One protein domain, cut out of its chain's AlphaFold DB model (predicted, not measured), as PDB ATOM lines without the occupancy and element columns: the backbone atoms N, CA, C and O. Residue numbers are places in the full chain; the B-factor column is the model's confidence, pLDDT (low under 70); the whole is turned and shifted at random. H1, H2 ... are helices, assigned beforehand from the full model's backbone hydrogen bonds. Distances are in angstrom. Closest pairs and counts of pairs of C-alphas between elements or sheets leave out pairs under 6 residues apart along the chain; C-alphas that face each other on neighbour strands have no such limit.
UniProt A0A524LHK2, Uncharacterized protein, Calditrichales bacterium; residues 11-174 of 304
ATOM      1  N   TRP A  11      46.147 -61.880  45.723       61.25
ATOM      2  CA  TRP A  11      45.618 -61.128  44.585       61.25
ATOM      3  C   TRP A  11      44.637 -61.946  43.747       61.25
ATOM      4  O   TRP A  11      43.570 -61.455  43.402       61.25
ATOM      5  N   ASN A  12      44.924 -63.231  43.534       71.50
ATOM      6  CA  ASN A  12      44.012 -64.125  42.824       71.50
ATOM      7  C   ASN A  12      42.700 -64.321  43.602       71.50
ATOM      8  O   ASN A  12      41.657 -64.504  42.985       71.50
ATOM      9  N   SER A  13      42.720 -64.277  44.944       71.25
ATOM     10  CA  SER A  13      41.476 -64.299  45.728       71.25
ATOM     11  C   SER A  13      40.669 -63.004  45.605       71.25
ATOM     12  O   SER A  13      39.444 -63.064  45.630       71.25
ATOM     13  N   PHE A  14      41.326 -61.856  45.414       76.75
ATOM     14  CA  PHE A  14      40.655 -60.569  45.212       76.75
ATOM     15  C   PHE A  14      39.999 -60.452  43.844       76.75
ATOM     16  O   PHE A  14      38.822 -60.099  43.767       76.75
ATOM     17  N   ASP A  15      40.728 -60.793  42.785       75.38
ATOM     18  CA  ASP A  15      40.188 -60.775  41.425       75.38
ATOM     19  C   ASP A  15      39.003 -61.742  41.301       75.38
ATOM     20  O   ASP A  15      37.978 -61.405  40.711       75.38
ATOM     21  N   ASN A  16      39.090 -62.896  41.970       87.38
ATOM     22  CA  ASN A  16      38.017 -63.883  42.018       87.38
ATOM     23  C   ASN A  16      36.753 -63.365  42.734       87.38
ATOM     24  O   ASN A  16      35.647 -63.686  42.310       87.38
ATOM     25  N   LEU A  17      36.874 -62.550  43.791       85.44
ATOM     26  CA  LEU A  17      35.708 -61.945  44.456       85.44
ATOM     27  C   LEU A  17      34.994 -60.938  43.547       85.44
ATOM     28  O   LEU A  17      33.767 -60.955  43.460       85.44
ATOM     29  N   VAL A  18      35.750 -60.091  42.842       82.75
ATOM     30  CA  VAL A  18      35.172 -59.128  41.890       82.75
ATOM     31  C   VAL A  18      34.503 -59.861  40.733       82.75
ATOM     32  O   VAL A  18      33.365 -59.547  40.395       82.75
ATOM     33  N   GLU A  19      35.167 -60.865  40.162       86.06
ATOM     34  CA  GLU A  19      34.613 -61.679  39.080       86.06
ATOM     35  C   GLU A  19      33.336 -62.414  39.514       86.06
ATOM     36  O   GLU A  19      32.337 -62.398  38.795       86.06
ATOM     37  N   GLN A  20      33.316 -63.004  40.713       90.75
ATOM     38  CA  GLN A  20      32.111 -63.628  41.266       90.75
ATOM     39  C   GLN A  20      30.980 -62.619  41.463       90.75
ATOM     40  O   GLN A  20      29.836 -62.929  41.130       90.75
ATOM     41  N   ALA A  21      31.285 -61.417  41.958       88.31
ATOM     42  CA  ALA A  21      30.294 -60.362  42.123       88.31
ATOM     43  C   ALA A  21      29.689 -59.948  40.773       88.31
ATOM     44  O   ALA A  21      28.469 -59.865  40.643       88.31
ATOM     45  N   GLU A  22      30.520 -59.773  39.742       86.81
ATOM     46  CA  GLU A  22      30.043 -59.500  38.384       86.81
ATOM     47  C   GLU A  22      29.181 -60.650  37.841       86.81
ATOM     48  O   GLU A  22      28.109 -60.410  37.295       86.81
ATOM     49  N   ASN A  23      29.595 -61.904  38.037       87.12
ATOM     50  CA  ASN A  23      28.823 -63.072  37.606       87.12
ATOM     51  C   ASN A  23      27.449 -63.142  38.285       87.12
ATOM     52  O   ASN A  23      26.449 -63.436  37.629       87.12
ATOM     53  N   LYS A  24      27.381 -62.834  39.586       89.69
ATOM     54  CA  LYS A  24      26.118 -62.720  40.324       89.69
ATOM     55  C   LYS A  24      25.245 -61.594  39.789       89.69
ATOM     56  O   LYS A  24      24.052 -61.800  39.579       89.69
ATOM     57  N   PHE A  25      25.850 -60.455  39.474       86.31
ATOM     58  CA  PHE A  25      25.152 -59.335  38.863       86.31
ATOM     59  C   PHE A  25      24.536 -59.714  37.509       86.31
ATOM     60  O   PHE A  25      23.365 -59.431  37.273       86.31
ATOM     61  N   TYR A  26      25.282 -60.392  36.628       81.50
ATOM     62  CA  TYR A  26      24.753 -60.835  35.329       81.50
ATOM     63  C   TYR A  26      23.654 -61.894  35.465       81.50
ATOM     64  O   TYR A  26      22.787 -61.987  34.605       81.50
ATOM     65  N   ALA A  27      23.667 -62.671  36.548       84.25
ATOM     66  CA  ALA A  27      22.592 -63.598  36.891       84.25
ATOM     67  C   ALA A  27      21.372 -62.908  37.535       84.25
ATOM     68  O   ALA A  27      20.460 -63.599  37.983       84.25
ATOM     69  N   HIS A  28      21.356 -61.570  37.597       83.50
ATOM     70  CA  HIS A  28      20.342 -60.756  38.273       83.50
ATOM     71  C   HIS A  28      20.210 -61.035  39.786       83.50
ATOM     72  O   HIS A  28      19.206 -60.695  40.403       83.50
ATOM     73  N   ASP A  29      21.242 -61.618  40.404       88.19
ATOM     74  CA  ASP A  29      21.351 -61.850  41.849       88.19
ATOM     75  C   ASP A  29      22.091 -60.661  42.492       88.19
ATOM     76  O   ASP A  29      23.250 -60.754  42.910       88.19
ATOM     77  N   PHE A  30      21.438 -59.491  42.473       86.44
ATOM     78  CA  PHE A  30      22.043 -58.220  42.890       86.44
ATOM     79  C   PHE A  30      22.421 -58.199  44.371       86.44
ATOM     80  O   PHE A  30      23.441 -57.613  44.730       86.44
ATOM     81  N   ASP A  31      21.651 -58.872  45.227       88.19
ATOM     82  CA  ASP A  31      21.968 -58.986  46.651       88.19
ATOM     83  C   ASP A  31      23.274 -59.759  46.865       88.19
ATOM     84  O   ASP A  31      24.153 -59.295  47.595       88.19
ATOM     85  N   ALA A  32      23.461 -60.897  46.182       90.62
ATOM     86  CA  ALA A  32      24.718 -61.634  46.265       90.62
ATOM     87  C   ALA A  32      25.895 -60.847  45.671       90.62
ATOM     88  O   ALA A  32      26.982 -60.861  46.249       90.62
ATOM     89  N   ALA A  33      25.689 -60.142  44.554       88.75
ATOM     90  CA  ALA A  33      26.716 -59.285  43.960       88.75
ATOM     91  C   ALA A  33      27.161 -58.173  44.924       88.75
ATOM     92  O   ALA A  33      28.358 -57.985  45.152       88.75
ATOM     93  N   ASN A  34      26.199 -57.486  45.548       87.06
ATOM     94  CA  ASN A  34      26.459 -56.420  46.512       87.06
ATOM     95  C   ASN A  34      27.199 -56.939  47.752       87.06
ATOM     96  O   ASN A  34      28.165 -56.308  48.178       87.06
ATOM     97  N   ASN A  35      26.821 -58.106  48.282       90.81
ATOM     98  CA  ASN A  35      27.522 -58.723  49.415       90.81
ATOM     99  C   ASN A  35      28.995 -59.023  49.088       90.81
ATOM    100  O   ASN A  35      29.873 -58.746  49.901       90.81
ATOM    101  N   LEU A  36      29.280 -59.531  47.884       91.50
ATOM    102  CA  LEU A  36      30.650 -59.818  47.442       91.50
ATOM    103  C   LEU A  36      31.480 -58.536  47.244       91.50
ATOM    104  O   LEU A  36      32.664 -58.509  47.586       91.50
ATOM    105  N   TRP A  37      30.883 -57.449  46.743       88.62
ATOM    106  CA  TRP A  37      31.563 -56.148  46.670       88.62
ATOM    107  C   TRP A  37      31.795 -55.517  48.049       88.62
ATOM    108  O   TRP A  37      32.848 -54.916  48.266       88.62
ATOM    109  N   GLU A  38      30.852 -55.653  48.983       88.12
ATOM    110  CA  GLU A  38      31.024 -55.222  50.377       88.12
ATOM    111  C   GLU A  38      32.154 -56.013  51.064       88.12
ATOM    112  O   GLU A  38      33.005 -55.415  51.730       88.12
ATOM    113  N   GLU A  39      32.227 -57.330  50.844       89.69
ATOM    114  CA  GLU A  39      33.319 -58.181  51.330       89.69
ATOM    115  C   GLU A  39      34.669 -57.747  50.744       89.69
ATOM    116  O   GLU A  39      35.635 -57.535  51.482       89.69
ATOM    117  N   TYR A  40      34.733 -57.519  49.431       85.94
ATOM    118  CA  TYR A  40      35.930 -57.001  48.772       85.94
ATOM    119  C   TYR A  40      36.381 -55.655  49.371       85.94
ATOM    120  O   TYR A  40      37.566 -55.452  49.668       85.94
ATOM    121  N   ALA A  41      35.443 -54.730  49.596       84.62
ATOM    122  CA  ALA A  41      35.723 -53.433  50.208       84.62
ATOM    123  C   ALA A  41      36.249 -53.574  51.645       84.62
ATOM    124  O   ALA A  41      37.172 -52.858  52.041       84.62
ATOM    125  N   HIS A  42      35.694 -54.514  52.416       84.38
ATOM    126  CA  HIS A  42      36.133 -54.805  53.776       84.38
ATOM    127  C   HIS A  42      37.573 -55.329  53.805       84.38
ATOM    128  O   HIS A  42      38.382 -54.836  54.591       84.38
ATOM    129  N   ILE A  43      37.921 -56.292  52.943       81.06
ATOM    130  CA  ILE A  43      39.262 -56.894  52.962       81.06
ATOM    131  C   ILE A  43      40.326 -55.913  52.453       81.06
ATOM    132  O   ILE A  43      41.428 -55.859  53.001       81.06
ATOM    133  N   THR A  44      40.017 -55.119  51.427       79.44
ATOM    134  CA  THR A  44      40.990 -54.169  50.858       79.44
ATOM    135  C   THR A  44      41.208 -52.932  51.726       79.44
ATOM    136  O   THR A  44      42.217 -52.247  51.561       79.44
ATOM    137  N   GLY A  45      40.272 -52.607  52.629       78.56
ATOM    138  CA  GLY A  45      40.334 -51.413  53.479       78.56
ATOM    139  C   GLY A  45      40.350 -50.094  52.694       78.56
ATOM    140  O   GLY A  45      40.584 -49.024  53.259       78.56
ATOM    141  N   ALA A  46      40.122 -50.149  51.382       76.81
ATOM    142  CA  ALA A  46      40.200 -49.000  50.508       76.81
ATOM    143  C   ALA A  46      38.939 -48.149  50.690       76.81
ATOM    144  O   ALA A  46      37.835 -48.553  50.325       76.81
ATOM    145  N   ALA A  47      39.104 -46.938  51.230       74.19
ATOM    146  CA  ALA A  47      37.998 -46.014  51.493       74.19
ATOM    147  C   ALA A  47      37.104 -45.784  50.256       74.19
ATOM    148  O   ALA A  47      35.881 -45.715  50.373       74.19
ATOM    149  N   ASN A  48      37.711 -45.761  49.066       73.81
ATOM    150  CA  ASN A  48      37.011 -45.592  47.791       73.81
ATOM    151  C   ASN A  48      36.038 -46.746  47.503       73.81
ATOM    152  O   ASN A  48      34.972 -46.521  46.935       73.81
ATOM    153  N   TRP A  49      36.371 -47.969  47.922       78.88
ATOM    154  CA  TRP A  49      35.547 -49.154  47.697       78.88
ATOM    155  C   TRP A  49      34.340 -49.222  48.617       78.88
ATOM    156  O   TRP A  49      33.271 -49.631  48.178       78.88
ATOM    157  N   LYS A  50      34.479 -48.749  49.858       83.56
ATOM    158  CA  LYS A  50      33.357 -48.673  50.796       83.56
ATOM    159  C   LYS A  50      32.262 -47.727  50.300       83.56
ATOM    160  O   LYS A  50      31.087 -48.051  50.403       83.56
ATOM    161  N   GLN A  51      32.633 -46.564  49.758       87.19
ATOM    162  CA  GLN A  51      31.643 -45.665  49.160       87.19
ATOM    163  C   GLN A  51      31.105 -46.238  47.842       87.19
ATOM    164  O   GLN A  51      29.903 -46.204  47.607       87.19
ATOM    165  N   SER A  52      31.972 -46.838  47.021       84.50
ATOM    166  CA  SER A  52      31.552 -47.449  45.756       84.50
ATOM    167  C   SER A  52      30.541 -48.577  45.949       84.50
ATOM    168  O   SER A  52      29.609 -48.672  45.163       84.50
ATOM    169  N   SER A  53      30.677 -49.421  46.979       82.12
ATOM    170  CA  SER A  53      29.711 -50.496  47.238       82.12
ATOM    171  C   SER A  53      28.338 -49.946  47.635       82.12
ATOM    172  O   SER A  53      27.319 -50.450  47.165       82.12
ATOM    173  N   VAL A  54      28.295 -48.864  48.422       88.25
ATOM    174  CA  VAL A  54      27.050 -48.149  48.752       88.25
ATOM    175  C   VAL A  54      26.408 -47.568  47.490       88.25
ATOM    176  O   VAL A  54      25.205 -47.732  47.280       88.25
ATOM    177  N   ASP A  55      27.207 -46.936  46.629       89.38
ATOM    178  CA  ASP A  55      26.731 -46.366  45.367       89.38
ATOM    179  C   ASP A  55      26.196 -47.458  44.421       89.38
ATOM    180  O   ASP A  55      25.118 -47.303  43.849       89.38
ATOM    181  N   LEU A  56      26.907 -48.584  44.285       84.75
ATOM    182  CA  LEU A  56      26.500 -49.731  43.460       84.75
ATOM    183  C   LEU A  56      25.194 -50.354  43.959       84.75
ATOM    184  O   LEU A  56      24.312 -50.658  43.156       84.75
ATOM    185  N   LYS A  57      25.028 -50.480  45.278       85.31
ATOM    186  CA  LYS A  57      23.793 -50.974  45.898       85.31
ATOM    187  C   LYS A  57      22.605 -50.056  45.621       85.31
ATOM    188  O   LYS A  57      21.525 -50.527  45.282       85.31
ATOM    189  N   LYS A  58      22.814 -48.740  45.714       86.81
ATOM    190  CA  LYS A  58      21.790 -47.747  45.367       86.81
ATOM    191  C   LYS A  58      21.392 -47.856  43.894       86.81
ATOM    192  O   LYS A  58      20.214 -47.969  43.583       86.81
ATOM    193  N   LEU A  59      22.377 -47.885  42.996       83.81
ATOM    194  CA  LEU A  59      22.130 -47.984  41.557       83.81
ATOM    195  C   LEU A  59      21.442 -49.308  41.185       83.81
ATOM    196  O   LEU A  59      20.516 -49.309  40.387       83.81
ATOM    197  N   THR A  60      21.837 -50.435  41.776       80.12
ATOM    198  CA  THR A  60      21.193 -51.732  41.493       80.12
ATOM    199  C   THR A  60      19.761 -51.835  42.007       80.12
ATOM    200  O   THR A  60      18.966 -52.536  41.393       80.12
ATOM    201  N   GLY A  61      19.411 -51.123  43.082       80.12
ATOM    202  CA  GLY A  61      18.032 -51.043  43.567       80.12
ATOM    203  C   GLY A  61      17.121 -50.173  42.696       80.12
ATOM    204  O   GLY A  61      15.943 -50.487  42.540       80.12
ATOM    205  N   ASP A  62      17.665 -49.103  42.110       74.19
ATOM    206  CA  ASP A  62      16.899 -48.140  41.308       74.19
ATOM    207  C   ASP A  62      16.686 -48.598  39.848       74.19
ATOM    208  O   ASP A  62      15.764 -48.128  39.179       74.19
ATOM    209  N   PHE A  63      17.522 -49.508  39.333       70.31
ATOM    210  CA  PHE A  63      17.492 -49.941  37.932       70.31
ATOM    211  C   PHE A  63      16.994 -51.383  37.764       70.31
ATOM    212  O   PHE A  63      17.627 -52.339  38.206       70.31
ATOM    213  N   VAL A  64      15.897 -51.554  37.022       69.56
ATOM    214  CA  VAL A  64      15.394 -52.871  36.605       69.56
ATOM    215  C   VAL A  64      16.070 -53.273  35.289       69.56
ATOM    216  O   VAL A  64      15.729 -52.791  34.214       69.56
ATOM    217  N   PHE A  65      17.075 -54.146  35.373       67.50
ATOM    218  CA  PHE A  65      17.887 -54.570  34.221       67.50
ATOM    219  C   PHE A  65      17.175 -55.529  33.267       67.50
ATOM    220  O   PHE A  65      17.585 -55.645  32.114       67.50
ATOM    221  N   SER A  66      16.143 -56.233  33.741       66.38
ATOM    222  CA  SER A  66      15.366 -57.178  32.929       66.38
ATOM    223  C   SER A  66      14.622 -56.506  31.776       66.38
ATOM    224  O   SER A  66      14.219 -57.186  30.839       66.38
ATOM    225  N   ASP A  67      14.472 -55.182  31.834       67.50
ATOM    226  CA  ASP A  67      13.607 -54.424  30.932       67.50
ATOM    227  C   ASP A  67      14.395 -53.724  29.815       67.50
ATOM    228  O   ASP A  67      13.820 -52.960  29.039       67.50
ATOM    229  N   ILE A  68      15.711 -53.965  29.725       71.00
ATOM    230  CA  ILE A  68      16.557 -53.419  28.660       71.00
ATOM    231  C   ILE A  68      16.317 -54.221  27.378       71.00
ATOM    232  O   ILE A  68      17.014 -55.188  27.075       71.00
ATOM    233  N   THR A  69      15.316 -53.802  26.617       69.75
ATOM    234  CA  THR A  69      14.950 -54.365  25.316       69.75
ATOM    235  C   THR A  69      15.436 -53.503  24.154       69.75
ATOM    236  O   THR A  69      15.528 -53.990  23.029       69.75
ATOM    237  N   GLU A  70      15.759 -52.231  24.406       69.94
ATOM    238  CA  GLU A  70      16.097 -51.237  23.389       69.94
ATOM    239  C   GLU A  70      17.398 -50.467  23.705       69.94
ATOM    240  O   GLU A  70      17.689 -50.142  24.861       69.94
ATOM    241  N   PRO A  71      18.188 -50.087  22.682       65.69
ATOM    242  CA  PRO A  71      19.455 -49.375  22.870       65.69
ATOM    243  C   PRO A  71      19.273 -47.980  23.481       65.69
ATOM    244  O   PRO A  71      20.148 -47.493  24.202       65.69
ATOM    245  N   GLN A  72      18.130 -47.340  23.234       69.44
ATOM    246  CA  GLN A  72      17.773 -46.048  23.812       69.44
ATOM    247  C   GLN A  72      17.693 -46.120  25.342       69.44
ATOM    248  O   GLN A  72      18.078 -45.162  26.014       69.44
ATOM    249  N   GLN A  73      17.263 -47.252  25.908       76.38
ATOM    250  CA  GLN A  73      17.181 -47.428  27.359       76.38
ATOM    251  C   GLN A  73      18.574 -47.424  27.990       76.38
ATOM    252  O   GLN A  73      18.787 -46.753  28.993       76.38
ATOM    253  N   ILE A  74      19.561 -48.064  27.359       73.44
ATOM    254  CA  ILE A  74      20.956 -48.048  27.834       73.44
ATOM    255  C   ILE A  74      21.533 -46.650  27.768       73.44
ATOM    256  O   ILE A  74      22.200 -46.206  28.701       73.44
ATOM    257  N   PHE A  75      21.268 -45.943  26.673       71.88
ATOM    258  CA  PHE A  75      21.700 -44.563  26.546       71.88
ATOM    259  C   PHE A  75      21.101 -43.694  27.657       71.88
ATOM    260  O   PHE A  75      21.817 -42.912  28.286       71.88
ATOM    261  N   GLN A  76      19.815 -43.878  27.956       76.50
ATOM    262  CA  GLN A  76      19.147 -43.180  29.045       76.50
ATOM    263  C   GLN A  76      19.746 -43.552  30.411       76.50
ATOM    264  O   GLN A  76      20.028 -42.663  31.211       76.50
ATOM    265  N   MET A  77      20.037 -44.829  30.658       81.31
ATOM    266  CA  MET A  77      20.711 -45.276  31.884       81.31
ATOM    267  C   MET A  77      22.107 -44.668  32.019       81.31
ATOM    268  O   MET A  77      22.475 -44.197  33.092       81.31
ATOM    269  N   TRP A  78      22.887 -44.612  30.940       80.94
ATOM    270  CA  TRP A  78      24.197 -43.960  30.950       80.94
ATOM    271  C   TRP A  78      24.105 -42.463  31.190       80.94
ATOM    272  O   TRP A  78      24.952 -41.914  31.891       80.94
ATOM    273  N   LYS A  79      23.090 -41.801  30.634       80.38
ATOM    274  CA  LYS A  79      22.822 -40.385  30.877       80.38
ATOM    275  C   LYS A  79      22.530 -40.134  32.355       80.38
ATOM    276  O   LYS A  79      23.128 -39.230  32.933       80.38
ATOM    277  N   GLU A  80      21.692 -40.954  32.982       84.00
ATOM    278  CA  GLU A  80      21.414 -40.847  34.420       84.00
ATOM    279  C   GLU A  80      22.641 -41.172  35.279       84.00
ATOM    280  O   GLU A  80      22.971 -40.427  36.199       84.00
ATOM    281  N   LEU A  81      23.391 -42.219  34.930       85.31
ATOM    282  CA  LEU A  81      24.623 -42.586  35.624       85.31
ATOM    283  C   LEU A  81      25.670 -41.459  35.553       85.31
ATOM    284  O   LEU A  81      26.312 -41.121  36.546       85.31
ATOM    285  N   ARG A  82      25.815 -40.833  34.382       81.50
ATOM    286  CA  ARG A  82      26.718 -39.699  34.167       81.50
ATOM    287  C   ARG A  82      26.270 -38.462  34.941       81.50
ATOM    288  O   ARG A  82      27.106 -37.820  35.576       81.50
ATOM    289  N   ARG A  83      24.969 -38.149  34.943       81.88
ATOM    290  CA  ARG A  83      24.397 -37.071  35.766       81.88
ATOM    291  C   ARG A  83      24.683 -37.294  37.246       81.88
ATOM    292  O   ARG A  83      25.131 -36.368  37.915       81.88
ATOM    293  N   ALA A  84      24.484 -38.517  37.738       86.19
ATOM    294  CA  ALA A  84      24.779 -38.875  39.120       86.19
ATOM    295  C   ALA A  84      26.264 -38.670  39.456       86.19
ATOM    296  O   ALA A  84      26.578 -38.092  40.495       86.19
ATOM    297  N   MET A  85      27.173 -39.072  38.563       89.00
ATOM    298  CA  MET A  85      28.611 -38.854  38.741       89.00
ATOM    299  C   MET A  85      28.960 -37.358  38.782       89.00
ATOM    300  O   MET A  85      29.645 -36.918  39.700       89.00
ATOM    301  N   HIS A  86      28.470 -36.550  37.835       79.69
ATOM    302  CA  HIS A  86      28.751 -35.106  37.810       79.69
ATOM    303  C   HIS A  86      28.147 -34.349  38.995       79.69
ATOM    304  O   HIS A  86      28.729 -33.373  39.465       79.69
ATOM    305  N   ALA A  87      27.007 -34.812  39.507       85.31
ATOM    306  CA  ALA A  87      26.403 -34.292  40.726       85.31
ATOM    307  C   ALA A  87      27.110 -34.779  42.010       85.31
ATOM    308  O   ALA A  87      26.650 -34.463  43.106       85.31
ATOM    309  N   ASN A  88      28.211 -35.535  41.892       87.75
ATOM    310  CA  ASN A  88      28.926 -36.183  42.997       87.75
ATOM    311  C   ASN A  88      28.017 -37.072  43.870       87.75
ATOM    312  O   ASN A  88      28.261 -37.238  45.062       87.75
ATOM    313  N   LEU A  89      26.952 -37.631  43.283       88.50
ATOM    314  CA  LEU A  89      26.040 -38.561  43.956       88.50
ATOM    315  C   LEU A  89      26.580 -39.990  43.976       88.50
ATOM    316  O   LEU A  89      26.107 -40.796  44.772       88.50
ATOM    317  N   ILE A  90      27.518 -40.291  43.075       90.06
ATOM    318  CA  ILE A  90      28.242 -41.556  43.001       90.06
ATOM    319  C   ILE A  90      29.719 -41.285  42.718       90.06
ATOM    320  O   ILE A  90      30.088 -40.289  42.092       90.06
ATOM    321  N   THR A  91      30.567 -42.202  43.155       87.94
ATOM    322  CA  THR A  91      32.000 -42.210  42.866       87.94
ATOM    323  C   THR A  91      32.285 -42.497  41.387       87.94
ATOM    324  O   THR A  91      31.530 -43.195  40.703       87.94
ATOM    325  N   SER A  92      33.427 -42.012  40.884       82.19
ATOM    326  CA  SER A  92      33.903 -42.331  39.526       82.19
ATOM    327  C   SER A  92      34.098 -43.836  39.321       82.19
ATOM    328  O   SER A  92      33.863 -44.358  38.234       82.19
ATOM    329  N   TYR A  93      34.482 -44.549  40.380       83.94
ATOM    330  CA  TYR A  93      34.642 -45.993  40.349       83.94
ATOM    331  C   TYR A  93      33.300 -46.713  40.153       83.94
ATOM    332  O   TYR A  93      33.170 -47.503  39.219       83.94
ATOM    333  N   ALA A  94      32.278 -46.388  40.958       86.06
ATOM    334  CA  ALA A  94      30.931 -46.935  40.781       86.06
ATOM    335  C   ALA A  94      30.362 -46.616  39.390       86.06
ATOM    336  O   ALA A  94      29.784 -47.491  38.746       86.06
ATOM    337  N   TYR A  95      30.600 -45.399  38.886       86.88
ATOM    338  CA  TYR A  95      30.255 -45.014  37.518       86.88
ATOM    339  C   TYR A  95      30.889 -45.960  36.482       86.88
ATOM    340  O   TYR A  95      30.173 -46.588  35.705       86.88
ATOM    341  N   HIS A  96      32.213 -46.134  36.484       81.81
ATOM    342  CA  HIS A  96      32.881 -46.982  35.491       81.81
ATOM    343  C   HIS A  96      32.498 -48.464  35.601       81.81
ATOM    344  O   HIS A  96      32.294 -49.119  34.575       81.81
ATOM    345  N   THR A  97      32.348 -48.987  36.821       84.19
ATOM    346  CA  THR A  97      31.885 -50.364  37.038       84.19
ATOM    347  C   THR A  97      30.492 -50.560  36.449       84.19
ATOM    348  O   THR A  97      30.287 -51.488  35.670       84.19
ATOM    349  N   MET A  98      29.553 -49.648  36.712       86.69
ATOM    350  CA  MET A  98      28.196 -49.749  36.165       86.69
ATOM    351  C   MET A  98      28.162 -49.592  34.649       86.69
ATOM    352  O   MET A  98      27.450 -50.337  33.984       86.69
ATOM    353  N   GLN A  99      28.968 -48.698  34.071       82.69
ATOM    354  CA  GLN A  99      29.103 -48.611  32.614       82.69
ATOM    355  C   GLN A  99      29.532 -49.948  31.998       82.69
ATOM    356  O   GLN A  99      28.942 -50.380  31.004       82.69
ATOM    357  N   ARG A 100      30.536 -50.611  32.591       81.62
ATOM    358  CA  ARG A 100      31.028 -51.916  32.132       81.62
ATOM    359  C   ARG A 100      29.956 -52.995  32.256       81.62
ATOM    360  O   ARG A 100      29.748 -53.747  31.304       81.62
ATOM    361  N   LEU A 101      29.272 -53.043  33.397       82.50
ATOM    362  CA  LEU A 101      28.194 -53.992  33.659       82.50
ATOM    363  C   LEU A 101      27.039 -53.811  32.665       82.50
ATOM    364  O   LEU A 101      26.673 -54.770  31.993       82.50
ATOM    365  N   TYR A 102      26.546 -52.579  32.479       79.56
ATOM    366  CA  TYR A 102      25.489 -52.260  31.511       79.56
ATOM    367  C   TYR A 102      25.842 -52.707  30.095       79.56
ATOM    368  O   TYR A 102      25.040 -53.347  29.417       79.56
ATOM    369  N   ALA A 103      27.055 -52.385  29.647       73.19
ATOM    370  CA  ALA A 103      27.478 -52.715  28.298       73.19
ATOM    371  C   ALA A 103      27.613 -54.235  28.085       73.19
ATOM    372  O   ALA A 103      27.270 -54.734  27.015       73.19
ATOM    373  N   ARG A 104      28.056 -54.988  29.102       76.62
ATOM    374  CA  ARG A 104      28.126 -56.456  29.041       76.62
ATOM    375  C   ARG A 104      26.752 -57.120  29.060       76.62
ATOM    376  O   ARG A 104      26.521 -57.997  28.232       76.62
ATOM    377  N   THR A 105      25.847 -56.691  29.941       74.62
ATOM    378  CA  THR A 105      24.468 -57.212  29.985       74.62
ATOM    379  C   THR A 105      23.777 -57.013  28.639       74.62
ATOM    380  O   THR A 105      23.151 -57.929  28.114       74.62
ATOM    381  N   PHE A 106      23.985 -55.855  28.015       72.31
ATOM    382  CA  PHE A 106      23.452 -55.577  26.690       72.31
ATOM    383  C   PHE A 106      24.045 -56.438  25.571       72.31
ATOM    384  O   PHE A 106      23.329 -56.921  24.699       72.31
ATOM    385  N   LEU A 107      25.361 -56.665  25.576       69.81
ATOM    386  CA  LEU A 107      25.982 -57.565  24.599       69.81
ATOM    387  C   LEU A 107      25.462 -59.004  24.721       69.81
ATOM    388  O   LEU A 107      25.466 -59.745  23.734       69.81
ATOM    389  N   ALA A 108      25.020 -59.402  25.916       71.38
ATOM    390  CA  ALA A 108      24.392 -60.695  26.149       71.38
ATOM    391  C   ALA A 108      22.939 -60.752  25.637       71.38
ATOM    392  O   ALA A 108      22.519 -61.806  25.159       71.38
ATOM    393  N   SER A 109      22.195 -59.639  25.648       66.50
ATOM    394  CA  SER A 109      20.777 -59.552  25.254       66.50
ATOM    395  C   SER A 109      20.556 -59.469  23.730       66.50
ATOM    396  O   SER A 109      19.771 -58.650  23.271       66.50
ATOM    397  N   LYS A 110      21.265 -60.298  22.945       60.00
ATOM    398  CA  LYS A 110      21.499 -60.284  21.473       60.00
ATOM    399  C   LYS A 110      20.329 -60.011  20.489       60.00
ATOM    400  O   LYS A 110      20.557 -60.113  19.285       60.00
ATOM    401  N   GLU A 111      19.111 -59.695  20.909       56.19
ATOM    402  CA  GLU A 111      17.916 -59.853  20.072       56.19
ATOM    403  C   GLU A 111      17.405 -58.613  19.320       56.19
ATOM    404  O   GLU A 111      16.605 -58.789  18.406       56.19
ATOM    405  N   THR A 112      17.848 -57.384  19.598       54.16
ATOM    406  CA  THR A 112      17.092 -56.212  19.086       54.16
ATOM    407  C   THR A 112      17.905 -55.042  18.537       54.16
ATOM    408  O   THR A 112      17.328 -54.133  17.944       54.16
ATOM    409  N   VAL A 113      19.235 -55.043  18.651       57.38
ATOM    410  CA  VAL A 113      20.074 -53.908  18.215       57.38
ATOM    411  C   VAL A 113      21.011 -54.318  17.097       57.38
ATOM    412  O   VAL A 113      21.412 -55.476  17.013       57.38
ATOM    413  N   SER A 114      21.413 -53.356  16.259       70.31
ATOM    414  CA  SER A 114      22.626 -53.496  15.457       70.31
ATOM    415  C   SER A 114      23.768 -53.889  16.396       70.31
ATOM    416  O   SER A 114      24.311 -53.055  17.120       70.31
ATOM    417  N   PHE A 115      24.093 -55.181  16.437       80.19
ATOM    418  CA  PHE A 115      25.138 -55.761  17.281       80.19
ATOM    419  C   PHE A 115      26.458 -54.976  17.170       80.19
ATOM    420  O   PHE A 115      27.197 -54.839  18.146       80.19
ATOM    421  N   ASP A 116      26.699 -54.377  16.003       86.12
ATOM    422  CA  ASP A 116      27.816 -53.481  15.724       86.12
ATOM    423  C   ASP A 116      27.762 -52.193  16.572       86.12
ATOM    424  O   ASP A 116      28.776 -51.781  17.125       86.12
ATOM    425  N   LEU A 117      26.595 -51.563  16.756       84.81
ATOM    426  CA  LEU A 117      26.451 -50.367  17.601       84.81
ATOM    427  C   LEU A 117      26.781 -50.691  19.059       84.81
ATOM    428  O   LEU A 117      27.583 -49.994  19.678       84.81
ATOM    429  N   ALA A 118      26.209 -51.779  19.576       80.94
ATOM    430  CA  ALA A 118      26.463 -52.272  20.925       80.94
ATOM    431  C   ALA A 118      27.951 -52.534  21.170       80.94
ATOM    432  O   ALA A 118      28.552 -52.020  22.118       80.94
ATOM    433  N   THR A 119      28.556 -53.292  20.258       84.12
ATOM    434  CA  THR A 119      29.971 -53.658  20.303       84.12
ATOM    435  C   THR A 119      30.862 -52.428  20.192       84.12
ATOM    436  O   THR A 119      31.846 -52.311  20.926       84.12
ATOM    437  N   GLY A 120      30.496 -51.478  19.330       90.06
ATOM    438  CA  GLY A 120      31.189 -50.208  19.183       90.06
ATOM    439  C   GLY A 120      31.223 -49.422  20.484       90.06
ATOM    440  O   GLY A 120      32.303 -49.015  20.919       90.06
ATOM    441  N   VAL A 121      30.081 -49.259  21.162       84.75
ATOM    442  CA  VAL A 121      30.079 -48.502  22.419       84.75
ATOM    443  C   VAL A 121      30.804 -49.236  23.539       84.75
ATOM    444  O   VAL A 121      31.545 -48.612  24.297       84.75
ATOM    445  N   PHE A 122      30.685 -50.559  23.610       83.50
ATOM    446  CA  PHE A 122      31.473 -51.332  24.563       83.50
ATOM    447  C   PHE A 122      32.979 -51.149  24.343       83.50
ATOM    448  O   PHE A 122      33.723 -50.896  25.288       83.50
ATOM    449  N   CYS A 123      33.438 -51.204  23.089       86.19
ATOM    450  CA  CYS A 123      34.837 -50.941  22.768       86.19
ATOM    451  C   CYS A 123      35.257 -49.522  23.159       86.19
ATOM    452  O   CYS A 123      36.360 -49.357  23.671       86.19
ATOM    453  N   PHE A 124      34.388 -48.526  22.978       87.19
ATOM    454  CA  PHE A 124      34.647 -47.152  23.408       87.19
ATOM    455  C   PHE A 124      34.817 -47.051  24.933       87.19
ATOM    456  O   PHE A 124      35.781 -46.445  25.396       87.19
ATOM    457  N   ILE A 125      33.927 -47.679  25.711       81.06
ATOM    458  CA  ILE A 125      33.986 -47.691  27.185       81.06
ATOM    459  C   ILE A 125      35.251 -48.397  27.684       81.06
ATOM    460  O   ILE A 125      35.905 -47.912  28.601       81.06
ATOM    461  N   GLU A 126      35.643 -49.503  27.050       81.31
ATOM    462  CA  GLU A 126      36.896 -50.206  27.353       81.31
ATOM    463  C   GLU A 126      38.143 -49.502  26.792       81.31
ATOM    464  O   GLU A 126      39.222 -50.089  26.767       81.31
ATOM    465  N   THR A 127      38.023 -48.256  26.324       86.94
ATOM    466  CA  THR A 127      39.117 -47.445  25.761       86.94
ATOM    467  C   THR A 127      39.783 -48.039  24.511       86.94
ATOM    468  O   THR A 127      40.856 -47.614  24.095       86.94
ATOM    469  N   ARG A 128      39.129 -49.004  23.855       90.38
ATOM    470  CA  ARG A 128      39.555 -49.611  22.582       90.38
ATOM    471  C   ARG A 128      38.986 -48.807  21.417       90.38
ATOM    472  O   ARG A 128      38.118 -49.285  20.679       90.38
ATOM    473  N   TYR A 129      39.434 -47.562  21.293       94.06
ATOM    474  CA  TYR A 129      38.826 -46.569  20.409       94.06
ATOM    475  C   TYR A 129      38.862 -46.969  18.933       94.06
ATOM    476  O   TYR A 129      37.869 -46.784  18.237       94.06
ATOM    477  N   GLU A 130      39.932 -47.600  18.458       96.38
ATOM    478  CA  GLU A 130      40.062 -48.040  17.066       96.38
ATOM    479  C   GLU A 130      39.005 -49.094  16.717       96.38
ATOM    480  O   GLU A 130      38.284 -48.961  15.726       96.38
ATOM    481  N   LYS A 131      38.820 -50.095  17.590       93.88
ATOM    482  CA  LYS A 131      37.762 -51.107  17.430       93.88
ATOM    483  C   LYS A 131      36.375 -50.487  17.520       93.88
ATOM    484  O   LYS A 131      35.466 -50.894  16.797       93.88
ATOM    485  N   ALA A 132      36.195 -49.499  18.395       94.75
ATOM    486  CA  ALA A 132      34.944 -48.759  18.478       94.75
ATOM    487  C   ALA A 132      34.632 -48.067  17.144       94.75
ATOM    488  O   ALA A 132      33.529 -48.201  16.617       94.75
ATOM    489  N   MET A 133      35.625 -47.394  16.554       96.94
ATOM    490  CA  MET A 133      35.494 -46.722  15.260       96.94
ATOM    491  C   MET A 133      35.127 -47.691  14.135       96.94
ATOM    492  O   MET A 133      34.259 -47.370  13.326       96.94
ATOM    493  N   GLU A 134      35.754 -48.867  14.065       96.19
ATOM    494  CA  GLU A 134      35.417 -49.902  13.073       96.19
ATOM    495  C   GLU A 134      33.937 -50.285  13.147       96.19
ATOM    496  O   GLU A 134      33.224 -50.220  12.144       96.19
ATOM    497  N   ASN A 135      33.464 -50.593  14.353       94.38
ATOM    498  CA  ASN A 135      32.078 -50.966  14.610       94.38
ATOM    499  C   ASN A 135      31.099 -49.837  14.251       94.38
ATOM    500  O   ASN A 135      30.139 -50.061  13.516       94.38
ATOM    501  N   PHE A 136      31.361 -48.598  14.676       94.12
ATOM    502  CA  PHE A 136      30.488 -47.471  14.331       94.12
ATOM    503  C   PHE A 136      30.462 -47.173  12.834       94.12
ATOM    504  O   PHE A 136      29.414 -46.817  12.301       94.12
ATOM    505  N   ASN A 137      31.577 -47.360  12.125       94.94
ATOM    506  CA  ASN A 137      31.592 -47.234  10.671       94.94
ATOM    507  C   ASN A 137      30.731 -48.309   9.993       94.94
ATOM    508  O   ASN A 137      30.106 -48.023   8.974       94.94
ATOM    509  N   VAL A 138      30.670 -49.532  10.535       93.12
ATOM    510  CA  VAL A 138      29.742 -50.565  10.041       93.12
ATOM    511  C   VAL A 138      28.293 -50.127  10.248       93.12
ATOM    512  O   VAL A 138      27.501 -50.223   9.308       93.12
ATOM    513  N   VAL A 139      27.959 -49.583  11.422       90.06
ATOM    514  CA  VAL A 139      26.616 -49.045  11.696       90.06
ATOM    515  C   VAL A 139      26.271 -47.934  10.711       90.06
ATOM    516  O   VAL A 139      25.255 -48.029  10.040       90.06
ATOM    517  N   LEU A 140      27.134 -46.928  10.542       88.44
ATOM    518  CA  LEU A 140      26.872 -45.786   9.657       88.44
ATOM    519  C   LEU A 140      26.823 -46.150   8.167       88.44
ATOM    520  O   LEU A 140      26.232 -45.415   7.381       88.44
ATOM    521  N   LYS A 141      27.416 -47.278   7.756       89.31
ATOM    522  CA  LYS A 141      27.233 -47.815   6.397       89.31
ATOM    523  C   LYS A 141      25.831 -48.386   6.184       89.31
ATOM    524  O   LYS A 141      25.308 -48.271   5.082       89.31
ATOM    525  N   LYS A 142      25.255 -49.027   7.208       85.75
ATOM    526  CA  LYS A 142      23.914 -49.638   7.161       85.75
ATOM    527  C   LYS A 142      22.817 -48.608   7.422       85.75
ATOM    528  O   LYS A 142      21.803 -48.590   6.736       85.75
ATOM    529  N   GLU A 143      23.058 -47.737   8.391       84.50
ATOM    530  CA  GLU A 143      22.152 -46.703   8.872       84.50
ATOM    531  C   GLU A 143      22.881 -45.355   8.842       84.50
ATOM    532  O   GLU A 143      23.373 -44.875   9.873       84.50
ATOM    533  N   PRO A 144      22.964 -44.709   7.667       84.50
ATOM    534  CA  PRO A 144      23.662 -43.442   7.525       84.50
ATOM    535  C   PRO A 144      23.068 -42.315   8.350       84.50
ATOM    536  O   PRO A 144      23.677 -41.266   8.392       84.50
ATOM    537  N   GLU A 145      21.919 -42.459   9.004       82.19
ATOM    538  CA  GLU A 145      21.315 -41.432   9.864       82.19
ATOM    539  C   GLU A 145      21.445 -41.762  11.360       82.19
ATOM    540  O   GLU A 145      21.025 -40.970  12.197       82.19
ATOM    541  N   ASN A 146      22.103 -42.876  11.718       82.31
ATOM    542  CA  ASN A 146      22.251 -43.292  13.112       82.31
ATOM    543  C   ASN A 146      23.090 -42.278  13.910       82.31
ATOM    544  O   ASN A 146      24.304 -42.135  13.720       82.31
ATOM    545  N   MET A 147      22.428 -41.538  14.799       81.94
ATOM    546  CA  MET A 147      23.053 -40.436  15.522       81.94
ATOM    547  C   MET A 147      24.024 -40.922  16.595       81.94
ATOM    548  O   MET A 147      25.130 -40.391  16.705       81.94
ATOM    549  N   LEU A 148      23.649 -41.961  17.342       80.19
ATOM    550  CA  LEU A 148      24.495 -42.539  18.383       80.19
ATOM    551  C   LEU A 148      25.829 -43.005  17.797       80.19
ATOM    552  O   LEU A 148      26.884 -42.648  18.322       80.19
ATOM    553  N   ALA A 149      25.796 -43.715  16.667       88.19
ATOM    554  CA  ALA A 149      27.007 -44.140  15.976       88.19
ATOM    555  C   ALA A 149      27.892 -42.949  15.579       88.19
ATOM    556  O   ALA A 149      29.103 -43.015  15.769       88.19
ATOM    557  N   ARG A 150      27.322 -41.831  15.100       88.94
ATOM    558  CA  ARG A 150      28.099 -40.611  14.801       88.94
ATOM    559  C   ARG A 150      28.718 -39.977  16.038       88.94
ATOM    560  O   ARG A 150      29.890 -39.610  15.994       88.94
ATOM    561  N   ILE A 151      27.943 -39.823  17.112       84.00
ATOM    562  CA  ILE A 151      28.402 -39.191  18.355       84.00
ATOM    563  C   ILE A 151      29.558 -39.998  18.938       84.00
ATOM    564  O   ILE A 151      30.616 -39.440  19.230       84.00
ATOM    565  N   PHE A 152      29.385 -41.312  19.081       87.75
ATOM    566  CA  PHE A 152      30.439 -42.150  19.633       87.75
ATOM    567  C   PHE A 152      31.630 -42.292  18.686       87.75
ATOM    568  O   PHE A 152      32.758 -42.251  19.160       87.75
ATOM    569  N   LEU A 153      31.424 -42.361  17.367       93.12
ATOM    570  CA  LEU A 153      32.529 -42.341  16.406       93.12
ATOM    571  C   LEU A 153      33.336 -41.046  16.506       93.12
ATOM    572  O   LEU A 153      34.565 -41.087  16.494       93.12
ATOM    573  N   SER A 154      32.659 -39.906  16.644       88.81
ATOM    574  CA  SER A 154      33.324 -38.627  16.856       88.81
ATOM    575  C   SER A 154      34.161 -38.626  18.131       88.81
ATOM    576  O   SER A 154      35.344 -38.292  18.092       88.81
ATOM    577  N   LYS A 155      33.573 -39.066  19.247       85.31
ATOM    578  CA  LYS A 155      34.282 -39.183  20.526       85.31
ATOM    579  C   LYS A 155      35.487 -40.111  20.403       85.31
ATOM    580  O   LYS A 155      36.560 -39.756  20.871       85.31
ATOM    581  N   SER A 156      35.359 -41.249  19.723       92.88
ATOM    582  CA  SER A 156      36.500 -42.131  19.461       92.88
ATOM    583  C   SER A 156      37.604 -41.424  18.676       92.88
ATOM    584  O   SER A 156      38.767 -41.554  19.042       92.88
ATOM    585  N   TYR A 157      37.261 -40.637  17.646       91.25
ATOM    586  CA  TYR A 157      38.241 -39.845  16.895       91.25
ATOM    587  C   TYR A 157      38.990 -38.842  17.781       91.25
ATOM    588  O   TYR A 157      40.205 -38.721  17.649       91.25
ATOM    589  N   TYR A 158      38.300 -38.174  18.707       83.44
ATOM    590  CA  TYR A 158      38.942 -37.307  19.699       83.44
ATOM    591  C   TYR A 158      39.947 -38.059  20.566       83.44
ATOM    592  O   TYR A 158      41.079 -37.611  20.727       83.44
ATOM    593  N   MET A 159      39.556 -39.227  21.079       88.62
ATOM    594  CA  MET A 159      40.413 -40.006  21.974       88.62
ATOM    595  C   MET A 159      41.686 -40.530  21.293       88.62
ATOM    596  O   MET A 159      42.675 -40.779  21.977       88.62
ATOM    597  N   VAL A 160      41.691 -40.650  19.960       93.06
ATOM    598  CA  VAL A 160      42.880 -41.017  19.164       93.06
ATOM    599  C   VAL A 160      43.594 -39.809  18.534       93.06
ATOM    600  O   VAL A 160      44.421 -39.980  17.639       93.06
ATOM    601  N   GLY A 161      43.267 -38.580  18.954       84.94
ATOM    602  CA  GLY A 161      43.907 -37.343  18.483       84.94
ATOM    603  C   GLY A 161      43.506 -36.896  17.071       84.94
ATOM    604  O   GLY A 161      44.144 -36.023  16.490       84.94
ATOM    605  N   GLN A 162      42.452 -37.476  16.494       85.69
ATOM    606  CA  GLN A 162      41.895 -37.111  15.185       85.69
ATOM    607  C   GLN A 162      40.706 -36.151  15.341       85.69
ATOM    608  O   GLN A 162      39.628 -36.362  14.781       85.69
ATOM    609  N   GLU A 163      40.911 -35.087  16.113       80.25
ATOM    610  CA  GLU A 163      39.866 -34.147  16.539       80.25
ATOM    611  C   GLU A 163      39.072 -33.560  15.364       80.25
ATOM    612  O   GLU A 163      37.853 -33.434  15.437       80.25
ATOM    613  N   GLU A 164      39.735 -33.288  14.237       68.62
ATOM    614  CA  GLU A 164      39.112 -32.752  13.021       68.62
ATOM    615  C   GLU A 164      37.987 -33.648  12.479       68.62
ATOM    616  O   GLU A 164      36.897 -33.178  12.138       68.62
ATOM    617  N   LYS A 165      38.230 -34.964  12.422       80.38
ATOM    618  CA  LYS A 165      37.225 -35.942  11.978       80.38
ATOM    619  C   LYS A 165      36.107 -36.067  13.002       80.38
ATOM    620  O   LYS A 165      34.939 -36.180  12.623       80.38
ATOM    621  N   GLY A 166      36.467 -36.004  14.284       79.56
ATOM    622  CA  GLY A 166      35.513 -35.956  15.382       79.56
ATOM    623  C   GLY A 166      34.551 -34.780  15.230       79.56
ATOM    624  O   GLY A 166      33.329 -34.956  15.220       79.56
ATOM    625  N   MET A 167      35.087 -33.589  14.990       74.50
ATOM    626  CA  MET A 167      34.281 -32.391  14.795       74.50
ATOM    627  C   MET A 167      33.351 -32.475  13.601       74.50
ATOM    628  O   MET A 167      32.170 -32.151  13.719       74.50
ATOM    629  N   ALA A 168      33.858 -32.933  12.458       75.62
ATOM    630  CA  ALA A 168      33.045 -33.057  11.257       75.62
ATOM    631  C   ALA A 168      31.810 -33.948  11.489       75.62
ATOM    632  O   ALA A 168      30.728 -33.637  10.992       75.62
ATOM    633  N   LEU A 169      31.959 -35.027  12.263       79.25
ATOM    634  CA  LEU A 169      30.872 -35.951  12.590       79.25
ATOM    635  C   LEU A 169      29.877 -35.393  13.611       79.25
ATOM    636  O   LEU A 169      28.675 -35.595  13.441       79.25
ATOM    637  N   LEU A 170      30.346 -34.684  14.642       75.00
ATOM    638  CA  LEU A 170      29.453 -34.036  15.612       75.00
ATOM    639  C   LEU A 170      28.614 -32.942  14.960       75.00
ATOM    640  O   LEU A 170      27.409 -32.894  15.189       75.00
ATOM    641  N   SER A 171      29.220 -32.124  14.096       71.75
ATOM    642  CA  SER A 171      28.486 -31.123  13.319       71.75
ATOM    643  C   SER A 171      27.360 -31.782  12.522       71.75
ATOM    644  O   SER A 171      26.211 -31.371  12.641       71.75
ATOM    645  N   GLN A 172      27.651 -32.874  11.803       74.44
ATOM    646  CA  GLN A 172      26.629 -33.642  11.079       74.44
ATOM    647  C   GLN A 172      25.521 -34.185  11.992       74.44
ATOM    648  O   GLN A 172      24.351 -34.119  11.625       74.44
ATOM    649  N   ALA A 173      25.863 -34.705  13.174       72.88
ATOM    650  CA  ALA A 173      24.878 -35.229  14.122       72.88
ATOM    651  C   ALA A 173      23.904 -34.139  14.610       72.88
ATOM    652  O   ALA A 173      22.698 -34.379  14.668       72.88
ATOM    653  N   ILE A 174      24.404 -32.924  14.872       67.94
ATOM    654  CA  ILE A 174      23.585 -31.767  15.275       67.94
ATOM    655  C   ILE A 174      22.559 -31.405  14.195       67.94
ATOM    656  O   ILE A 174      21.420 -31.064  14.519       67.94
TER     657      ILE A 174
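Overview. This is residues 11 to 174 of the 304 residues of an uncharacterized protein of Calditrichales bacterium (UniProt A0A524LHK2). Nine helices fold back and forth, with H5 in the middle of a long row of helix groups. H1, H2 and H3, side by side, pack on one side of H5 through H1 and H3; H4 packs along H5, and on another side of H5 comes H6, which begins a bundle with H7 and H8, with H9 beyond H8 at the far end. The 164 printed residues hold nine named helices, H1 to H9 in order along the chain, and no named strand; the class is all helix. The whole is compact, with a radius of gyration of the C-alphas of 17.1 A, and spans 48 by 33 by 31 A.

Arrangement. H1, residues 11 to 26, and H2, residues 30 to 44, form a helical hairpin at a shallow tilt of 19 degrees, closest at the C-alphas of Ala 21 and Ala 33, 4.2 A apart. H3, residues 47 to 62, makes a hairpin with H2 at 6 degrees, closest at the C-alphas of Ala 41 and Trp 49, 5.0 A apart. H4, residues 71 to 86, is apart from H3, but only just: their closest C-alphas are 8.4 A apart. H4 touches H5, residues 92 to 108, opposite ways at a shallow tilt of 7 degrees; the closest C-alphas, of Met 85 and Ser 92, are 6.4 A apart. H5 is the hub, touching four helices. Its residues 93 to 98 alone touch H3, at a steep tilt of 44 degrees, with the closest C-alphas, of Ser 52 and Ala 94, 5.0 A apart. H1 and H5 only just touch, with 3 pairs of C-alphas within 8 A, the closest being those of Tyr 26 and Thr 105, 6.5 A apart. H6, residues 115 to 125, makes a hairpin with H5, closest at the C-alphas of Ala 103 and Phe 122, 5.6 A apart. H6, H7, residues 129 to 142, and H8, residues 147 to 159, form an up and down bundle, each running against the one before it. The closest C-alphas of H6 and H7 are those of Gly 120 and Ala 132, 4.1 A apart; those of H7 and H8 are of Phe 136 and Ala 149, 5.1 A apart. H9, residues 163 to 174, makes a hairpin with H8, closest at the C-alphas of Ser 154 and Gly 166, 3.8 A apart. Every O i to N i+4 pair is within hydrogen-bond range in H1, H2 and H4 to H9; in H3, 11 of 12 are.

Along the chain. H1 begins at C-alpha 11, (45.618, -61.128, 44.585), and H9 ends at C-alpha 174, (23.585, -31.767, 15.275). H5, the longest, runs 24.6 A from C-alpha 92 at (33.903, -42.331, 39.526); H3 measures 23.5 A.

Size, cuts and confidence. The C-alphas of Ile 43 and Pro 144, the two farthest apart, are 49.9 A apart. The printed part has no cut and no long link. The mean pLDDT of the printed part is 81.9; residues under 70 include 64 to 67, 69 to 72 and 109 to 113.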